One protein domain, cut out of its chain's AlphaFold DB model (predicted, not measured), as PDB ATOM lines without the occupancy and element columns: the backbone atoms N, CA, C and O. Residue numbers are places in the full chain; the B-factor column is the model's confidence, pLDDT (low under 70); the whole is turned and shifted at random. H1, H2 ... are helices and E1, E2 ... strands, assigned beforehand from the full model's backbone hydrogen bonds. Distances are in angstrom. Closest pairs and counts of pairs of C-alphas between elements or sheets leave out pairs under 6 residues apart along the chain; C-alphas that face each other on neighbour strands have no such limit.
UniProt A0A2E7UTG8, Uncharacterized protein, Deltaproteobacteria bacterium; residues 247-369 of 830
ATOM      1  N   ARG A 247      52.222  33.837  22.934       55.88
ATOM      2  CA  ARG A 247      53.169  34.824  23.497       55.88
ATOM      3  C   ARG A 247      52.559  35.671  24.621       55.88
ATOM      4  O   ARG A 247      53.271  36.055  25.543       55.88
ATOM      5  N   LYS A 248      51.278  36.039  24.508       58.00
ATOM      6  CA  LYS A 248      50.571  36.945  25.441       58.00
ATOM      7  C   LYS A 248      49.097  36.552  25.622       58.00
ATOM      8  O   LYS A 248      48.258  37.438  25.714       58.00
ATOM      9  N   GLY A 249      48.786  35.255  25.630       67.38
ATOM     10  CA  GLY A 249      47.413  34.757  25.464       67.38
ATOM     11  C   GLY A 249      46.983  34.749  23.993       67.38
ATOM     12  O   GLY A 249      47.661  35.330  23.136       67.38
ATOM     13  N   ILE A 250      45.888  34.053  23.690       78.00
ATOM     14  CA  ILE A 250      45.361  33.920  22.327       78.00
ATOM     15  C   ILE A 250      44.135  34.818  22.161       78.00
ATOM     16  O   ILE A 250      43.224  34.793  22.977       78.00
ATOM     17  N   TRP A 251      44.108  35.602  21.080       85.38
ATOM     18  CA  TRP A 251      42.883  36.235  20.594       85.38
ATOM     19  C   TRP A 251      42.575  35.655  19.234       85.38
ATOM     20  O   TRP A 251      43.311  35.879  18.272       85.38
ATOM     21  N   GLU A 252      41.465  34.945  19.161       88.00
ATOM     22  CA  GLU A 252      41.021  34.295  17.936       88.00
ATOM     23  C   GLU A 252      40.683  35.299  16.841       88.00
ATOM     24  O   GLU A 252      40.728  34.956  15.671       88.00
ATOM     25  N   THR A 253      40.416  36.559  17.182       88.56
ATOM     26  CA  THR A 253      40.132  37.623  16.214       88.56
ATOM     27  C   THR A 253      41.378  38.306  15.640       88.56
ATOM     28  O   THR A 253      41.242  39.111  14.725       88.56
ATOM     29  N   ASP A 254      42.575  38.052  16.179       88.81
ATOM     30  CA  ASP A 254      43.839  38.681  15.747       88.81
ATOM     31  C   ASP A 254      45.024  37.712  15.917       88.81
ATOM     32  O   ASP A 254      46.063  38.038  16.500       88.81
ATOM     33  N   ILE A 255      44.849  36.474  15.448       87.69
ATOM     34  CA  ILE A 255      45.709  35.353  15.836       87.69
ATOM     35  C   ILE A 255      47.174  35.559  15.436       87.69
ATOM     36  O   ILE A 255      48.071  35.288  16.231       87.69
ATOM     37  N   GLU A 256      47.445  36.090  14.238       90.38
ATOM     38  CA  GLU A 256      48.810  36.159  13.704       90.38
ATOM     39  C   GLU A 256      49.709  37.080  14.523       90.38
ATOM     40  O   GLU A 256      50.815  36.696  14.906       90.38
ATOM     41  N   ARG A 257      49.236  38.290  14.839       86.12
ATOM     42  CA  ARG A 257      50.004  39.263  15.627       86.12
ATOM     43  C   ARG A 257      50.187  38.820  17.072       86.12
ATOM     44  O   ARG A 257      51.235  39.085  17.663       86.12
ATOM     45  N   ARG A 258      49.181  38.156  17.647       83.62
ATOM     46  CA  ARG A 258      49.205  37.707  19.047       83.62
ATOM     47  C   ARG A 258      50.085  36.483  19.245       83.62
ATOM     48  O   ARG A 258      50.844  36.436  20.214       83.62
ATOM     49  N   LEU A 259      50.045  35.552  18.298       81.00
ATOM     50  CA  LEU A 259      50.920  34.388  18.268       81.00
ATOM     51  C   LEU A 259      52.350  34.750  17.832       81.00
ATOM     52  O   LEU A 259      53.318  34.211  18.365       81.00
ATOM     53  N   GLY A 260      52.500  35.680  16.884       83.19
ATOM     54  CA  GLY A 260      53.765  35.950  16.194       83.19
ATOM     55  C   GLY A 260      54.069  34.928  15.092       83.19
ATOM     56  O   GLY A 260      55.232  34.564  14.891       83.19
ATOM     57  N   GLY A 261      53.035  34.431  14.408       88.75
ATOM     58  CA  GLY A 261      53.153  33.443  13.336       88.75
ATOM     59  C   GLY A 261      52.147  33.677  12.213       88.75
ATOM     60  O   GLY A 261      51.016  34.074  12.469       88.75
ATOM     61  N   LEU A 262      52.566  33.435  10.971       92.69
ATOM     62  CA  LEU A 262      51.727  33.530   9.776       92.69
ATOM     63  C   LEU A 262      50.890  32.261   9.628       92.69
ATOM     64  O   LEU A 262      51.445  31.163   9.655       92.69
ATOM     65  N   LEU A 263      49.583  32.405   9.430       95.19
ATOM     66  CA  LEU A 263      48.674  31.294   9.166       95.19
ATOM     67  C   LEU A 263      48.948  30.726   7.768       95.19
ATOM     68  O   LEU A 263      48.811  31.428   6.759       95.19
ATOM     69  N   ILE A 264      49.317  29.451   7.714       95.81
ATOM     70  CA  ILE A 264      49.712  28.749   6.493       95.81
ATOM     71  C   ILE A 264      48.981  27.414   6.347       95.81
ATOM     72  O   ILE A 264      48.515  26.829   7.325       95.81
ATOM     73  N   GLU A 265      48.930  26.910   5.119       95.56
ATOM     74  CA  GLU A 265      48.533  25.532   4.834       95.56
ATOM     75  C   GLU A 265      49.767  24.623   4.947       95.56
ATOM     76  O   GLU A 265      50.851  24.949   4.459       95.56
ATOM     77  N   ARG A 266      49.626  23.506   5.663       91.19
ATOM     78  CA  ARG A 266      50.740  22.672   6.125       91.19
ATOM     79  C   ARG A 266      51.553  22.046   4.992       91.19
ATOM     80  O   ARG A 266      52.775  21.978   5.126       91.19
ATOM     81  N   GLU A 267      50.918  21.580   3.918       88.56
ATOM     82  CA  GLU A 267      51.593  20.861   2.830       88.56
ATOM     83  C   GLU A 267      52.322  21.806   1.873       88.56
ATOM     84  O   GLU A 267      53.493  21.608   1.552       88.56
ATOM     85  N   THR A 268      51.638  22.855   1.428       90.38
ATOM     86  CA  THR A 268      52.142  23.834   0.461       90.38
ATOM     87  C   THR A 268      52.945  24.955   1.109       90.38
ATOM     88  O   THR A 268      53.645  25.675   0.402       90.38
ATOM     89  N   ARG A 269      52.836  25.129   2.435       91.44
ATOM     90  CA  ARG A 269      53.441  26.219   3.228       91.44
ATOM     91  C   ARG A 269      52.988  27.623   2.822       91.44
ATOM     92  O   ARG A 269      53.558  28.610   3.278       91.44
ATOM     93  N   CYS A 270      51.954  27.727   1.992       93.94
ATOM     94  CA  CYS A 270      51.458  28.993   1.471       93.94
ATOM     95  C   CYS A 270      50.681  29.758   2.546       93.94
ATOM     96  O   CYS A 270      49.917  29.155   3.301       93.94
ATOM     97  N   ILE A 271      50.813  31.089   2.570       95.62
ATOM     98  CA  ILE A 271      50.019  31.949   3.461       95.62
ATOM     99  C   ILE A 271      48.541  31.858   3.070       95.62
ATOM    100  O   ILE A 271      48.161  32.094   1.921       95.62
ATOM    101  N   VAL A 272      47.699  31.528   4.043       95.69
ATOM    102  CA  VAL A 272      46.266  31.292   3.850       95.69
ATOM    103  C   VAL A 272      45.477  32.581   4.041       95.69
ATOM    104  O   VAL A 272      45.844  33.452   4.829       95.69
ATOM    105  N   SER A 273      44.375  32.729   3.312       94.94
ATOM    106  CA  SER A 273      43.453  33.859   3.441       94.94
ATOM    107  C   SER A 273      42.121  33.413   4.018       94.94
ATOM    108  O   SER A 273      41.623  32.348   3.671       94.94
ATOM    109  N   GLU A 274      41.515  34.256   4.851       93.44
ATOM    110  CA  GLU A 274      40.102  34.101   5.176       93.44
ATOM    111  C   GLU A 274      39.250  34.430   3.938       93.44
ATOM    112  O   GLU A 274      39.522  35.414   3.232       93.44
ATOM    113  N   THR A 275      38.223  33.627   3.672       91.88
ATOM    114  CA  THR A 275      37.279  33.895   2.585       91.88
ATOM    115  C   THR A 275      36.510  35.194   2.864       91.88
ATOM    116  O   THR A 275      36.112  35.440   4.006       91.88
ATOM    117  N   PRO A 276      36.261  36.053   1.860       88.88
ATOM    118  CA  PRO A 276      35.431  37.242   2.049       88.88
ATOM    119  C   PRO A 276      34.037  36.927   2.611       88.88
ATOM    120  O   PRO A 276      33.510  37.706   3.398       88.88
ATOM    121  N   GLU A 277      33.463  35.781   2.238       88.00
ATOM    122  CA  GLU A 277      32.107  35.361   2.597       88.00
ATOM    123  C   GLU A 277      31.959  34.956   4.076       88.00
ATOM    124  O   GLU A 277      30.851  35.004   4.618       88.00
ATOM    125  N   SER A 278      33.052  34.566   4.742       87.81
ATOM    126  CA  SER A 278      33.032  34.190   6.159       87.81
ATOM    127  C   SER A 278      33.249  35.359   7.116       87.81
ATOM    128  O   SER A 278      32.989  35.186   8.304       87.81
ATOM    129  N   ARG A 279      33.658  36.545   6.634       83.75
ATOM    130  CA  ARG A 279      34.059  37.698   7.474       83.75
ATOM    131  C   ARG A 279      33.004  38.152   8.480       83.75
ATOM    132  O   ARG A 279      33.350  38.598   9.565       83.75
ATOM    133  N   GLU A 280      31.732  38.020   8.127       77.75
ATOM    134  CA  GLU A 280      30.591  38.414   8.967       77.75
ATOM    135  C   GLU A 280      29.996  37.236   9.759       77.75
ATOM    136  O   GLU A 280      28.957  37.360  10.409       77.75
ATOM    137  N   ARG A 281      30.627  36.060   9.679       81.62
ATOM    138  CA  ARG A 281      30.203  34.846  10.377       81.62
ATOM    139  C   ARG A 281      31.073  34.608  11.611       81.62
ATOM    140  O   ARG A 281      32.257  34.965  11.593       81.62
ATOM    141  N   PRO A 282      30.518  33.956  12.648       78.69
ATOM    142  CA  PRO A 282      31.287  33.552  13.818       78.69
ATOM    143  C   PRO A 282      32.291  32.434  13.502       78.69
ATOM    144  O   PRO A 282      33.239  32.265  14.253       78.69
ATOM    145  N   SER A 283      32.128  31.710  12.388       86.31
ATOM    146  CA  SER A 283      33.014  30.617  11.966       86.31
ATOM    147  C   SER A 283      33.788  31.010  10.692       86.31
ATOM    148  O   SER A 283      33.174  31.105   9.619       86.31
ATOM    149  N   PRO A 284      35.107  31.269  10.769       89.75
ATOM    150  CA  PRO A 284      35.915  31.636   9.608       89.75
ATOM    151  C   PRO A 284      36.100  30.455   8.642       89.75
ATOM    152  O   PRO A 284      36.127  29.293   9.043       89.75
ATOM    153  N   GLN A 285      36.246  30.757   7.352       92.44
ATOM    154  CA  GLN A 285      36.587  29.786   6.308       92.44
ATOM    155  C   GLN A 285      37.842  30.241   5.571       92.44
ATOM    156  O   GLN A 285      38.107  31.441   5.473       92.44
ATOM    157  N   TYR A 286      38.602  29.292   5.024       95.62
ATOM    158  CA  TYR A 286      39.961  29.543   4.555       95.62
ATOM    159  C   TYR A 286      40.203  29.113   3.112       95.62
ATOM    160  O   TYR A 286      39.633  28.138   2.622       95.62
ATOM    161  N   GLU A 287      41.091  29.842   2.441       96.69
ATOM    162  CA  GLU A 287      41.505  29.585   1.067       96.69
ATOM    163  C   GLU A 287      42.994  29.881   0.836       96.69
ATOM    164  O   GLU A 287      43.529  30.892   1.301       96.69
ATOM    165  N   CYS A 288      43.657  29.032   0.052       96.88
ATOM    166  CA  CYS A 288      44.899  29.389  -0.626       96.88
ATOM    167  C   CYS A 288      44.557  30.064  -1.957       96.88
ATOM    168  O   CYS A 288      43.650  29.635  -2.679       96.88
ATOM    169  N   LEU A 289      45.305  31.112  -2.295       95.81
ATOM    170  CA  LEU A 289      45.081  31.888  -3.506       95.81
ATOM    171  C   LEU A 289      46.286  31.791  -4.430       95.81
ATOM    172  O   LEU A 289      47.424  32.006  -4.014       95.81
ATOM    173  N   ARG A 290      46.028  31.505  -5.702       95.75
ATOM    174  CA  ARG A 290      47.068  31.422  -6.725       95.75
ATOM    175  C   ARG A 290      46.642  32.182  -7.965       95.75
ATOM    176  O   ARG A 290      45.506  32.039  -8.409       95.75
ATOM    177  N   ILE A 291      47.545  32.965  -8.536       95.75
ATOM    178  CA  ILE A 291      47.306  33.587  -9.840       95.75
ATOM    179  C   ILE A 291      47.334  32.474 -10.886       95.75
ATOM    180  O   ILE A 291      48.239  31.637 -10.859       95.75
ATOM    181  N   GLU A 292      46.339  32.435 -11.769       95.25
ATOM    182  CA  GLU A 292      46.195  31.395 -12.787       95.25
ATOM    183  C   GLU A 292      47.526  31.220 -13.550       95.25
ATOM    184  O   GLU A 292      48.006  32.182 -14.153       95.25
ATOM    185  N   PRO A 293      48.166  30.029 -13.502       93.06
ATOM    186  CA  PRO A 293      49.498  29.824 -14.078       93.06
ATOM    187  C   PRO A 293      49.621  30.162 -15.563       93.06
ATOM    188  O   PRO A 293      50.717  30.463 -16.021       93.06
ATOM    189  N   MET A 294      48.511  30.103 -16.302       92.81
ATOM    190  CA  MET A 294      48.459  30.395 -17.737       92.81
ATOM    191  C   MET A 294      47.901  31.792 -18.052       92.81
ATOM    192  O   MET A 294      47.609  32.080 -19.212       92.81
ATOM    193  N   ALA A 295      47.701  32.650 -17.047       91.00
ATOM    194  CA  ALA A 295      47.233  34.013 -17.265       91.00
ATOM    195  C   ALA A 295      48.302  34.881 -17.938       91.00
ATOM    196  O   ALA A 295      49.492  34.759 -17.654       91.00
ATOM    197  N   ASP A 296      47.853  35.830 -18.758       91.31
ATOM    198  CA  ASP A 296      48.679  36.948 -19.218       91.31
ATOM    199  C   ASP A 296      48.812  37.980 -18.084       91.31
ATOM    200  O   ASP A 296      48.156  39.022 -18.064       91.31
ATOM    201  N   HIS A 297      49.572  37.609 -17.052       92.12
ATOM    202  CA  HIS A 297      49.818  38.406 -15.854       92.12
ATOM    203  C   HIS A 297      51.299  38.284 -15.446       92.12
ATOM    204  O   HIS A 297      51.820  37.168 -15.444       92.12
ATOM    205  N   PRO A 298      51.987  39.376 -15.046       91.56
ATOM    206  CA  PRO A 298      53.412  39.337 -14.684       91.56
ATOM    207  C   PRO A 298      53.765  38.316 -13.594       91.56
ATOM    208  O   PRO A 298      54.845  37.734 -13.607       91.56
ATOM    209  N   ASP A 299      52.834  38.082 -12.670       92.75
ATOM    210  CA  ASP A 299      52.961  37.132 -11.560       92.75
ATOM    211  C   ASP A 299      52.162  35.825 -11.773       92.75
ATOM    212  O   ASP A 299      51.747  35.187 -10.804       92.75
ATOM    213  N   ALA A 300      51.881  35.428 -13.020       93.62
ATOM    214  CA  ALA A 300      51.159  34.187 -13.308       93.62
ATOM    215  C   ALA A 300      51.783  32.978 -12.583       93.62
ATOM    216  O   ALA A 300      52.994  32.753 -12.609       93.62
ATOM    217  N   GLY A 301      50.949  32.198 -11.895       92.25
ATOM    218  CA  GLY A 301      51.372  31.028 -11.127       92.25
ATOM    219  C   GLY A 301      51.884  31.319  -9.715       92.25
ATOM    220  O   GLY A 301      52.095  30.350  -8.975       92.25
ATOM    221  N   ALA A 302      52.037  32.585  -9.317       94.12
ATOM    222  CA  ALA A 302      52.451  32.957  -7.968       94.12
ATOM    223  C   ALA A 302      51.351  32.685  -6.931       94.12
ATOM    224  O   ALA A 302      50.159  32.899  -7.183       94.12
ATOM    225  N   TRP A 303      51.764  32.242  -5.744       95.44
ATOM    226  CA  TRP A 303      50.905  32.214  -4.564       95.44
ATOM    227  C   TRP A 303      50.761  33.622  -3.993       95.44
ATOM    228  O   TRP A 303      51.734  34.374  -3.883       95.44
ATOM    229  N   VAL A 304      49.534  33.974  -3.633       96.06
ATOM    230  CA  VAL A 304      49.188  35.268  -3.049       96.06
ATOM    231  C   VAL A 304      48.296  35.068  -1.831       96.06
ATOM    232  O   VAL A 304      47.725  34.002  -1.621       96.06
ATOM    233  N   HIS A 305      48.165  36.100  -1.010       95.00
ATOM    234  CA  HIS A 305      47.290  36.100   0.153       95.00
ATOM    235  C   HIS A 305      46.638  37.470   0.342       95.00
ATOM    236  O   HIS A 305      47.136  38.494  -0.127       95.00
ATOM    237  N   ARG A 306      45.505  37.500   1.042       92.94
ATOM    238  CA  ARG A 306      44.804  38.734   1.401       92.94
ATOM    239  C   ARG A 306      45.429  39.341   2.652       92.94
ATOM    240  O   ARG A 306      45.597  38.661   3.667       92.94
ATOM    241  N   SER A 307      45.703  40.637   2.584       90.19
ATOM    242  CA  SER A 307      46.058  41.495   3.713       90.19
ATOM    243  C   SER A 307      45.155  42.730   3.654       90.19
ATOM    244  O   SER A 307      45.340  43.629   2.830       90.19
ATOM    245  N   GLY A 308      44.080  42.714   4.450       84.94
ATOM    246  CA  GLY A 308      42.988  43.685   4.342       84.94
ATOM    247  C   GLY A 308      42.252  43.585   2.998       84.94
ATOM    248  O   GLY A 308      41.611  42.571   2.703       84.94
ATOM    249  N   ALA A 309      42.328  44.654   2.200       85.19
ATOM    250  CA  ALA A 309      41.743  44.742   0.857       85.19
ATOM    251  C   ALA A 309      42.744  44.436  -0.276       85.19
ATOM    252  O   ALA A 309      42.348  44.380  -1.436       85.19
ATOM    253  N   VAL A 310      44.029  44.247   0.042       91.69
ATOM    254  CA  VAL A 310      45.109  44.107  -0.945       91.69
ATOM    255  C   VAL A 310      45.553  42.648  -1.037       91.69
ATOM    256  O   VAL A 310      45.660  41.961  -0.016       91.69
ATOM    257  N   LEU A 311      45.823  42.171  -2.256       94.25
ATOM    258  CA  LEU A 311      46.508  40.900  -2.484       94.25
ATOM    259  C   LEU A 311      48.018  41.118  -2.428       94.25
ATOM    260  O   LEU A 311      48.538  42.079  -2.990       94.25
ATOM    261  N   ARG A 312      48.722  40.231  -1.730       95.12
ATOM    262  CA  ARG A 312      50.176  40.283  -1.579       95.12
ATOM    263  C   ARG A 312      50.807  38.946  -1.921       95.12
ATOM    264  O   ARG A 312      50.235  37.898  -1.635       95.12
ATOM    265  N   ARG A 313      52.003  38.991  -2.495       93.06
ATOM    266  CA  ARG A 313      52.902  37.839  -2.615       93.06
ATOM    267  C   ARG A 313      53.445  37.444  -1.247       93.06
ATOM    268  O   ARG A 313      53.310  38.174  -0.268       93.06
ATOM    269  N   GLU A 314      54.075  36.280  -1.187       87.25
ATOM    270  CA  GLU A 314      54.676  35.735   0.034       87.25
ATOM    271  C   GLU A 314      55.744  36.651   0.662       87.25
ATOM    272  O   GLU A 314      55.857  36.734   1.885       87.25
ATOM    273  N   ASP A 315      56.476  37.405  -0.159       88.38
ATOM    274  CA  ASP A 315      57.456  38.414   0.270       88.38
ATOM    275  C   ASP A 315      56.812  39.727   0.764       88.38
ATOM    276  O   ASP A 315      57.507  40.645   1.194       88.38
ATOM    277  N   GLY A 316      55.479  39.820   0.730       87.50
ATOM    278  CA  GLY A 316      54.707  40.995   1.118       87.50
ATOM    279  C   GLY A 316      54.443  41.988  -0.018       87.50
ATOM    280  O   GLY A 316      53.715  42.960   0.205       87.50
ATOM    281  N   THR A 317      54.963  41.769  -1.228       92.50
ATOM    282  CA  THR A 317      54.782  42.684  -2.368       92.50
ATOM    283  C   THR A 317      53.306  42.746  -2.787       92.50
ATOM    284  O   THR A 317      52.707  41.692  -3.007       92.50
ATOM    285  N   PRO A 318      52.676  43.936  -2.891       93.50
ATOM    286  CA  PRO A 318      51.292  44.055  -3.345       93.50
ATOM    287  C   PRO A 318      51.172  43.709  -4.834       93.50
ATOM    288  O   PRO A 318      52.026  44.096  -5.628       93.50
ATOM    289  N   VAL A 319      50.096  43.018  -5.206       94.69
ATOM    290  CA  VAL A 319      49.790  42.644  -6.593       94.69
ATOM    291  C   VAL A 319      48.324  42.949  -6.876       94.69
ATOM    292  O   VAL A 319      47.460  42.704  -6.033       94.69
ATOM    293  N   ASP A 320      48.046  43.485  -8.061       92.81
ATOM    294  CA  ASP A 320      46.688  43.713  -8.546       92.81
ATOM    295  C   ASP A 320      46.297  42.591  -9.511       92.81
ATOM    296  O   ASP A 320      46.951  42.393 -10.528       92.81
ATOM    297  N   VAL A 321      45.258  41.826  -9.172       91.31
ATOM    298  CA  VAL A 321      44.828  40.651  -9.942       91.31
ATOM    299  C   VAL A 321      43.319  40.690 -10.095       91.31
ATOM    300  O   VAL A 321      42.579  40.695  -9.106       91.31
ATOM    301  N   ALA A 322      42.843  40.654 -11.339       89.88
ATOM    302  CA  ALA A 322      41.416  40.573 -11.614       89.88
ATOM    303  C   ALA A 322      40.824  39.258 -11.054       89.88
ATOM    304  O   ALA A 322      41.432  38.200 -11.242       89.88
ATOM    305  N   PRO A 323      39.619  39.264 -10.446       88.38
ATOM    306  CA  PRO A 323      39.022  38.068  -9.841       88.38
ATOM    307  C   PRO A 323      38.979  36.806 -10.728       88.38
ATOM    308  O   PRO A 323      39.223  35.727 -10.193       88.38
ATOM    309  N   PRO A 324      38.733  36.882 -12.058       92.75
ATOM    310  CA  PRO A 324      38.754  35.701 -12.931       92.75
ATOM    311  C   PRO A 324      40.127  35.030 -13.073       92.75
ATOM    312  O   PRO A 324      40.191  33.867 -13.454       92.75
ATOM    313  N   LEU A 325      41.214  35.755 -12.795       93.94
ATOM    314  CA  LEU A 325      42.591  35.251 -12.861       93.94
ATOM    315  C   LEU A 325      43.067  34.695 -11.512       93.94
ATOM    316  O   LEU A 325      44.206  34.245 -11.402       93.94
ATOM    317  N   LEU A 326      42.221  34.742 -10.481       93.88
ATOM    318  CA  LEU A 326      42.548  34.295  -9.136       93.88
ATOM    319  C   LEU A 326      41.917  32.929  -8.861       93.88
ATOM    320  O   LEU A 326      40.710  32.803  -8.648       93.88
ATOM    321  N   ARG A 327      42.749  31.893  -8.797       95.19
ATOM    322  CA  ARG A 327      42.327  30.559  -8.385       95.19
ATOM    323  C   ARG A 327      42.184  30.510  -6.864       95.19
ATOM    324  O   ARG A 327      43.149  30.757  -6.140       95.19
ATOM    325  N   ARG A 328      40.984  30.157  -6.398       95.06
ATOM    326  CA  ARG A 328      40.633  29.971  -4.981       95.06
ATOM    327  C   ARG A 328      40.627  28.479  -4.663       95.06
ATOM    328  O   ARG A 328      39.926  27.716  -5.326       95.06
ATOM    329  N   ILE A 329      41.426  28.055  -3.690       96.00
ATOM    330  CA  ILE A 329      41.531  26.654  -3.271       96.00
ATOM    331  C   ILE A 329      41.088  26.586  -1.807       96.00
ATOM    332  O   ILE A 329      41.813  27.109  -0.963       96.00
ATOM    333  N   PRO A 330      39.919  26.000  -1.492       96.31
ATOM    334  CA  PRO A 330      39.462  25.860  -0.113       96.31
ATOM    335  C   PRO A 330      40.455  25.060   0.732       96.31
ATOM    336  O   PRO A 330      41.023  24.079   0.249       96.31
ATOM    337  N   VAL A 331      40.628  25.459   1.990       95.44
ATOM    338  CA  VAL A 331      41.509  24.789   2.955       95.44
ATOM    339  C   VAL A 331      40.707  24.439   4.203       95.44
ATOM    340  O   VAL A 331      39.960  25.273   4.717       95.44
ATOM    341  N   SER A 332      40.840  23.201   4.679       92.00
ATOM    342  CA  SER A 332      40.206  22.767   5.925       92.00
ATOM    343  C   SER A 332      41.022  23.228   7.135       92.00
ATOM    344  O   SER A 332      42.238  23.399   7.043       92.00
ATOM    345  N   VAL A 333      40.369  23.424   8.281       88.31
ATOM    346  CA  VAL A 333      41.026  23.941   9.494       88.31
ATOM    347  C   VAL A 333      42.131  22.996   9.989       88.31
ATOM    348  O   VAL A 333      43.156  23.447  10.493       88.31
ATOM    349  N   GLU A 334      41.974  21.689   9.781       88.00
ATOM    350  CA  GLU A 334      42.933  20.647  10.174       88.00
ATOM    351  C   GLU A 334      44.218  20.653   9.330       88.00
ATOM    352  O   GLU A 334      45.226  20.056   9.720       88.00
ATOM    353  N   ALA A 335      44.194  21.306   8.164       91.88
ATOM    354  CA  ALA A 335      45.364  21.504   7.314       91.88
ATOM    355  C   ALA A 335      46.142  22.785   7.664       91.88
ATOM    356  O   ALA A 335      47.197  23.035   7.078       91.88
ATOM    357  N   LEU A 336      45.649  23.596   8.605       93.81
ATOM    358  CA  LEU A 336      46.249  24.878   8.965       93.81
ATOM    359  C   LEU A 336      47.238  24.758  10.124       93.81
ATOM    360  O   LEU A 336      47.011  24.059  11.112       93.81
ATOM    361  N   THR A 337      48.331  25.504  10.018       92.94
ATOM    362  CA  THR A 337      49.321  25.702  11.082       92.94
ATOM    363  C   THR A 337      49.923  27.104  10.963       92.94
ATOM    364  O   THR A 337      49.478  27.912  10.147       92.94
ATOM    365  N   PHE A 338      50.930  27.413  11.776       91.00
ATOM    366  CA  PHE A 338      51.577  28.713  11.789       91.00
ATOM    367  C   PHE A 338      53.061  28.605  11.464       91.00
ATOM    368  O   PHE A 338      53.817  27.896  12.128       91.00
ATOM    369  N   LEU A 339      53.500  29.379  10.474       89.69
ATOM    370  CA  LEU A 339      54.911  29.640  10.247       89.69
ATOM    371  C   LEU A 339      55.365  30.707  11.239       89.69
ATOM    372  O   LEU A 339      54.850  31.824  11.238       89.69
ATOM    373  N   ARG A 340      56.355  30.386  12.069       82.75
ATOM    374  CA  ARG A 340      56.969  31.354  12.980       82.75
ATOM    375  C   ARG A 340      57.447  32.593  12.209       82.75
ATOM    376  O   ARG A 340      58.252  32.480  11.293       82.75
ATOM    377  N   ALA A 341      57.003  33.768  12.643       85.12
ATOM    378  CA  ALA A 341      57.290  35.039  11.988       85.12
ATOM    379  C   ALA A 341      57.361  36.168  13.031       85.12
ATOM    380  O   ALA A 341      56.685  37.189  12.927       85.12
ATOM    381  N   LYS A 342      58.142  35.952  14.102       75.75
ATOM    382  CA  LYS A 342      58.258  36.896  15.224       75.75
ATOM    383  C   LYS A 342      58.695  38.268  14.712       75.75
ATOM    384  O   LYS A 342      59.745  38.378  14.087       75.75
ATOM    385  N   ASP A 343      57.897  39.283  15.034       78.81
ATOM    386  CA  ASP A 343      58.138  40.683  14.675       78.81
ATOM    387  C   ASP A 343      58.295  40.898  13.144       78.81
ATOM    388  O   ASP A 343      58.824  41.915  12.698       78.81
ATOM    389  N   ASP A 344      57.807  39.947  12.333       86.38
ATOM    390  CA  ASP A 344      57.821  40.023  10.875       86.38
ATOM    391  C   ASP A 344      56.780  41.052  10.397       86.38
ATOM    392  O   ASP A 344      55.611  40.985  10.800       86.38
ATOM    393  N   PRO A 345      57.154  41.999   9.519       85.81
ATOM    394  CA  PRO A 345      56.239  43.023   9.020       85.81
ATOM    395  C   PRO A 345      55.057  42.462   8.212       85.81
ATOM    396  O   PRO A 345      54.094  43.189   7.966       85.81
ATOM    397  N   ARG A 346      55.111  41.193   7.786       88.81
ATOM    398  CA  ARG A 346      54.026  40.517   7.062       88.81
ATOM    399  C   ARG A 346      52.880  40.068   7.967       88.81
ATOM    400  O   ARG A 346      51.820  39.759   7.432       88.81
ATOM    401  N   LEU A 347      53.057  40.038   9.293       90.25
ATOM    402  CA  LEU A 347      51.997  39.659  10.235       90.25
ATOM    403  C   LEU A 347      50.763  40.553  10.058       90.25
ATOM    404  O   LEU A 347      50.817  41.780  10.228       90.25
ATOM    405  N   ARG A 348      49.629  39.936   9.725       92.44
ATOM    406  CA  ARG A 348      48.411  40.654   9.345       92.44
ATOM    407  C   ARG A 348      47.557  40.956  10.569       92.44
ATOM    408  O   ARG A 348      47.539  40.210  11.540       92.44
ATOM    409  N   GLU A 349      46.843  42.071  10.498       89.56
ATOM    410  CA  GLU A 349      45.862  42.455  11.512       89.56
ATOM    411  C   GLU A 349      44.534  41.749  11.282       89.56
ATOM    412  O   GLU A 349      44.087  41.633  10.136       89.56
ATOM    413  N   GLY A 350      43.884  41.343  12.370       87.94
ATOM    414  CA  GLY A 350      42.500  40.883  12.329       87.94
ATOM    415  C   GLY A 350      42.327  39.522  11.658       87.94
ATOM    416  O   GLY A 350      41.238  39.213  11.175       87.94
ATOM    417  N   VAL A 351      43.397  38.723  11.553       91.88
ATOM    418  CA  VAL A 351      43.282  37.350  11.049       91.88
ATOM    419  C   VAL A 351      42.548  36.530  12.088       91.88
ATOM    420  O   VAL A 351      42.998  36.418  13.228       91.88
ATOM    421  N   ARG A 352      41.417  35.968  11.668       91.62
ATOM    422  CA  ARG A 352      40.526  35.229  12.547       91.62
ATOM    423  C   ARG A 352      40.812  33.737  12.487       91.62
ATOM    424  O   ARG A 352      41.031  33.207  11.394       91.62
ATOM    425  N   PHE A 353      40.814  33.070  13.634       91.00
ATOM    426  CA  PHE A 353      41.082  31.645  13.754       91.00
ATOM    427  C   PHE A 353      40.520  31.040  15.026       91.00
ATOM    428  O   PHE A 353      40.896  31.453  16.115       91.00
ATOM    429  N   ASP A 354      39.669  30.033  14.837       85.75
ATOM    430  CA  ASP A 354      39.161  29.150  15.884       85.75
ATOM    431  C   ASP A 354      40.316  28.269  16.390       85.75
ATOM    432  O   ASP A 354      40.726  27.264  15.785       85.75
ATOM    433  N   TRP A 355      40.945  28.761  17.450       82.75
ATOM    434  CA  TRP A 355      42.124  28.180  18.050       82.75
ATOM    435  C   TRP A 355      41.742  26.998  18.933       82.75
ATOM    436  O   TRP A 355      42.389  25.954  18.804       82.75
ATOM    437  N   ASP A 356      40.716  27.153  19.778       75.81
ATOM    438  CA  ASP A 356      40.255  26.121  20.720       75.81
ATOM    439  C   ASP A 356      39.422  25.003  20.057       75.81
ATOM    440  O   ASP A 356      39.187  23.955  20.665       75.81
ATOM    441  N   GLY A 357      39.033  25.188  18.792       77.94
ATOM    442  CA  GLY A 357      38.331  24.199  17.980       77.94
ATOM    443  C   GLY A 357      36.856  24.064  18.340       77.94
ATOM    444  O   GLY A 357      36.269  22.997  18.133       77.94
ATOM    445  N   ASN A 358      36.250  25.099  18.920       71.12
ATOM    446  CA  ASN A 358      34.864  25.049  19.356       71.12
ATOM    447  C   ASN A 358      33.836  25.250  18.232       71.12
ATOM    448  O   ASN A 358      32.665  24.911  18.413       71.12
ATOM    449  N   GLY A 359      34.270  25.723  17.067       76.12
ATOM    450  CA  GLY A 359      33.442  26.001  15.900       76.12
ATOM    451  C   GLY A 359      33.064  27.476  15.725       76.12
ATOM    452  O   GLY A 359      32.339  27.793  14.776       76.12
ATOM    453  N   TRP A 360      33.511  28.388  16.590       79.81
ATOM    454  CA  TRP A 360      33.272  29.830  16.510       79.81
ATOM    455  C   TRP A 360      34.403  30.652  17.145       79.81
ATOM    456  O   TRP A 360      35.227  30.153  17.892       79.81
ATOM    457  N   LEU A 361      34.441  31.952  16.853       82.50
ATOM    458  CA  LEU A 361      35.432  32.857  17.434       82.50
ATOM    459  C   LEU A 361      35.020  33.310  18.835       82.50
ATOM    460  O   LEU A 361      33.957  33.913  19.011       82.50
ATOM    461  N   SER A 362      35.897  33.097  19.809       75.88
ATOM    462  CA  SER A 362      35.839  33.724  21.120       75.88
ATOM    463  C   SER A 362      36.073  35.239  20.991       75.88
ATOM    464  O   SER A 362      37.105  35.661  20.453       75.88
ATOM    465  N   PRO A 363      35.155  36.083  21.500       67.12
ATOM    466  CA  PRO A 363      35.364  37.529  21.559       67.12
ATOM    467  C   PRO A 363      36.359  37.929  22.662       67.12
ATOM    468  O   PRO A 363      36.886  39.044  22.655       67.12
ATOM    469  N   GLU A 364      36.626  37.030  23.610       72.62
ATOM    470  CA  GLU A 364      37.518  37.253  24.743       72.62
ATOM    471  C   GLU A 364      38.894  36.622  24.515       72.62
ATOM    472  O   GLU A 364      39.070  35.703  23.711       72.62
ATOM    473  N   ALA A 365      39.882  37.125  25.258       76.56
ATOM    474  CA  ALA A 365      41.202  36.519  25.301       76.56
ATOM    475  C   ALA A 365      41.100  35.103  25.880       76.56
ATOM    476  O   ALA A 365      40.622  34.918  26.998       76.56
ATOM    477  N   ILE A 366      41.622  34.117  25.161       71.81
ATOM    478  CA  ILE A 366      41.803  32.770  25.687       71.81
ATOM    479  C   ILE A 366      43.052  32.810  26.569       71.81
ATOM    480  O   ILE A 366      44.188  32.847  26.081       71.81
ATOM    481  N   GLY A 367      42.821  32.885  27.882       55.44
ATOM    482  CA  GLY A 367      43.875  32.875  28.900       55.44
ATOM    483  C   GLY A 367      44.509  31.494  29.075       55.44
ATOM    484  O   GLY A 367      45.717  31.389  29.264       55.44
ATOM    485  N   TRP A 368      43.717  30.429  28.925       55.78
ATOM    486  CA  TRP A 368      44.149  29.047  29.126       55.78
ATOM    487  C   TRP A 368      44.386  28.356  27.783       55.78
ATOM    488  O   TRP A 368      43.462  27.867  27.141       55.78
ATOM    489  N   VAL A 369      45.633  28.366  27.320       51.19
ATOM    490  CA  VAL A 369      46.017  27.778  26.030       51.19
ATOM    491  C   VAL A 369      46.837  26.525  26.301       51.19
ATOM    492  O   VAL A 369      48.053  26.636  26.369       51.19
TER     493      VAL A 369
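What this domain is: This is residues 247 to 369 of the 830 residues of an uncharacterized protein of Deltaproteobacteria bacterium (UniProt A0A2E7UTG8). With little regular structure, this elongated body has a strongly twisted antiparallel sheet, E4 E3 E2 E5, toward one end, antiparallel strands E1 and E6 midway, and short helix H1 toward the other end. The printed part has 123 residues, 36 in named elements: H1 E1 E2 E3 E4 E5 E6, mostly strand. It is compact, radius of gyration of the C-alphas 14.5 A, spanning 49 by 29 by 26 A.

How they stand to each other: E2, residues 286 to 291, and antiparallel E5, residues 326 to 331, have N 288 and O 329 within hydrogen-bond range, 2.9 A. E1, residues 261 to 265, and antiparallel E6, residues 336 to 340, have N 262 and O 339 at 2.8 A. H1, residues 255 to 259, has its O i to N i+4 pair within range.

Where its parts are: E3, residues 303 to 307, and E4, residues 310 to 313, complete a meander, successive antiparallel neighbours, after E2, and a Greek key with E5, fourth beside first. H1 begins at C-alpha 255 (45.709, 35.353, 15.836); E6 ends at C-alpha 340 (56.969, 31.354, 12.980).

The domain as a whole: The printed part has no cut. Links E1 to E2, E2 to E3 and E4 to E5 are long. pLDDT is under 70 at residues 247 to 249, 363 and 367 to 369.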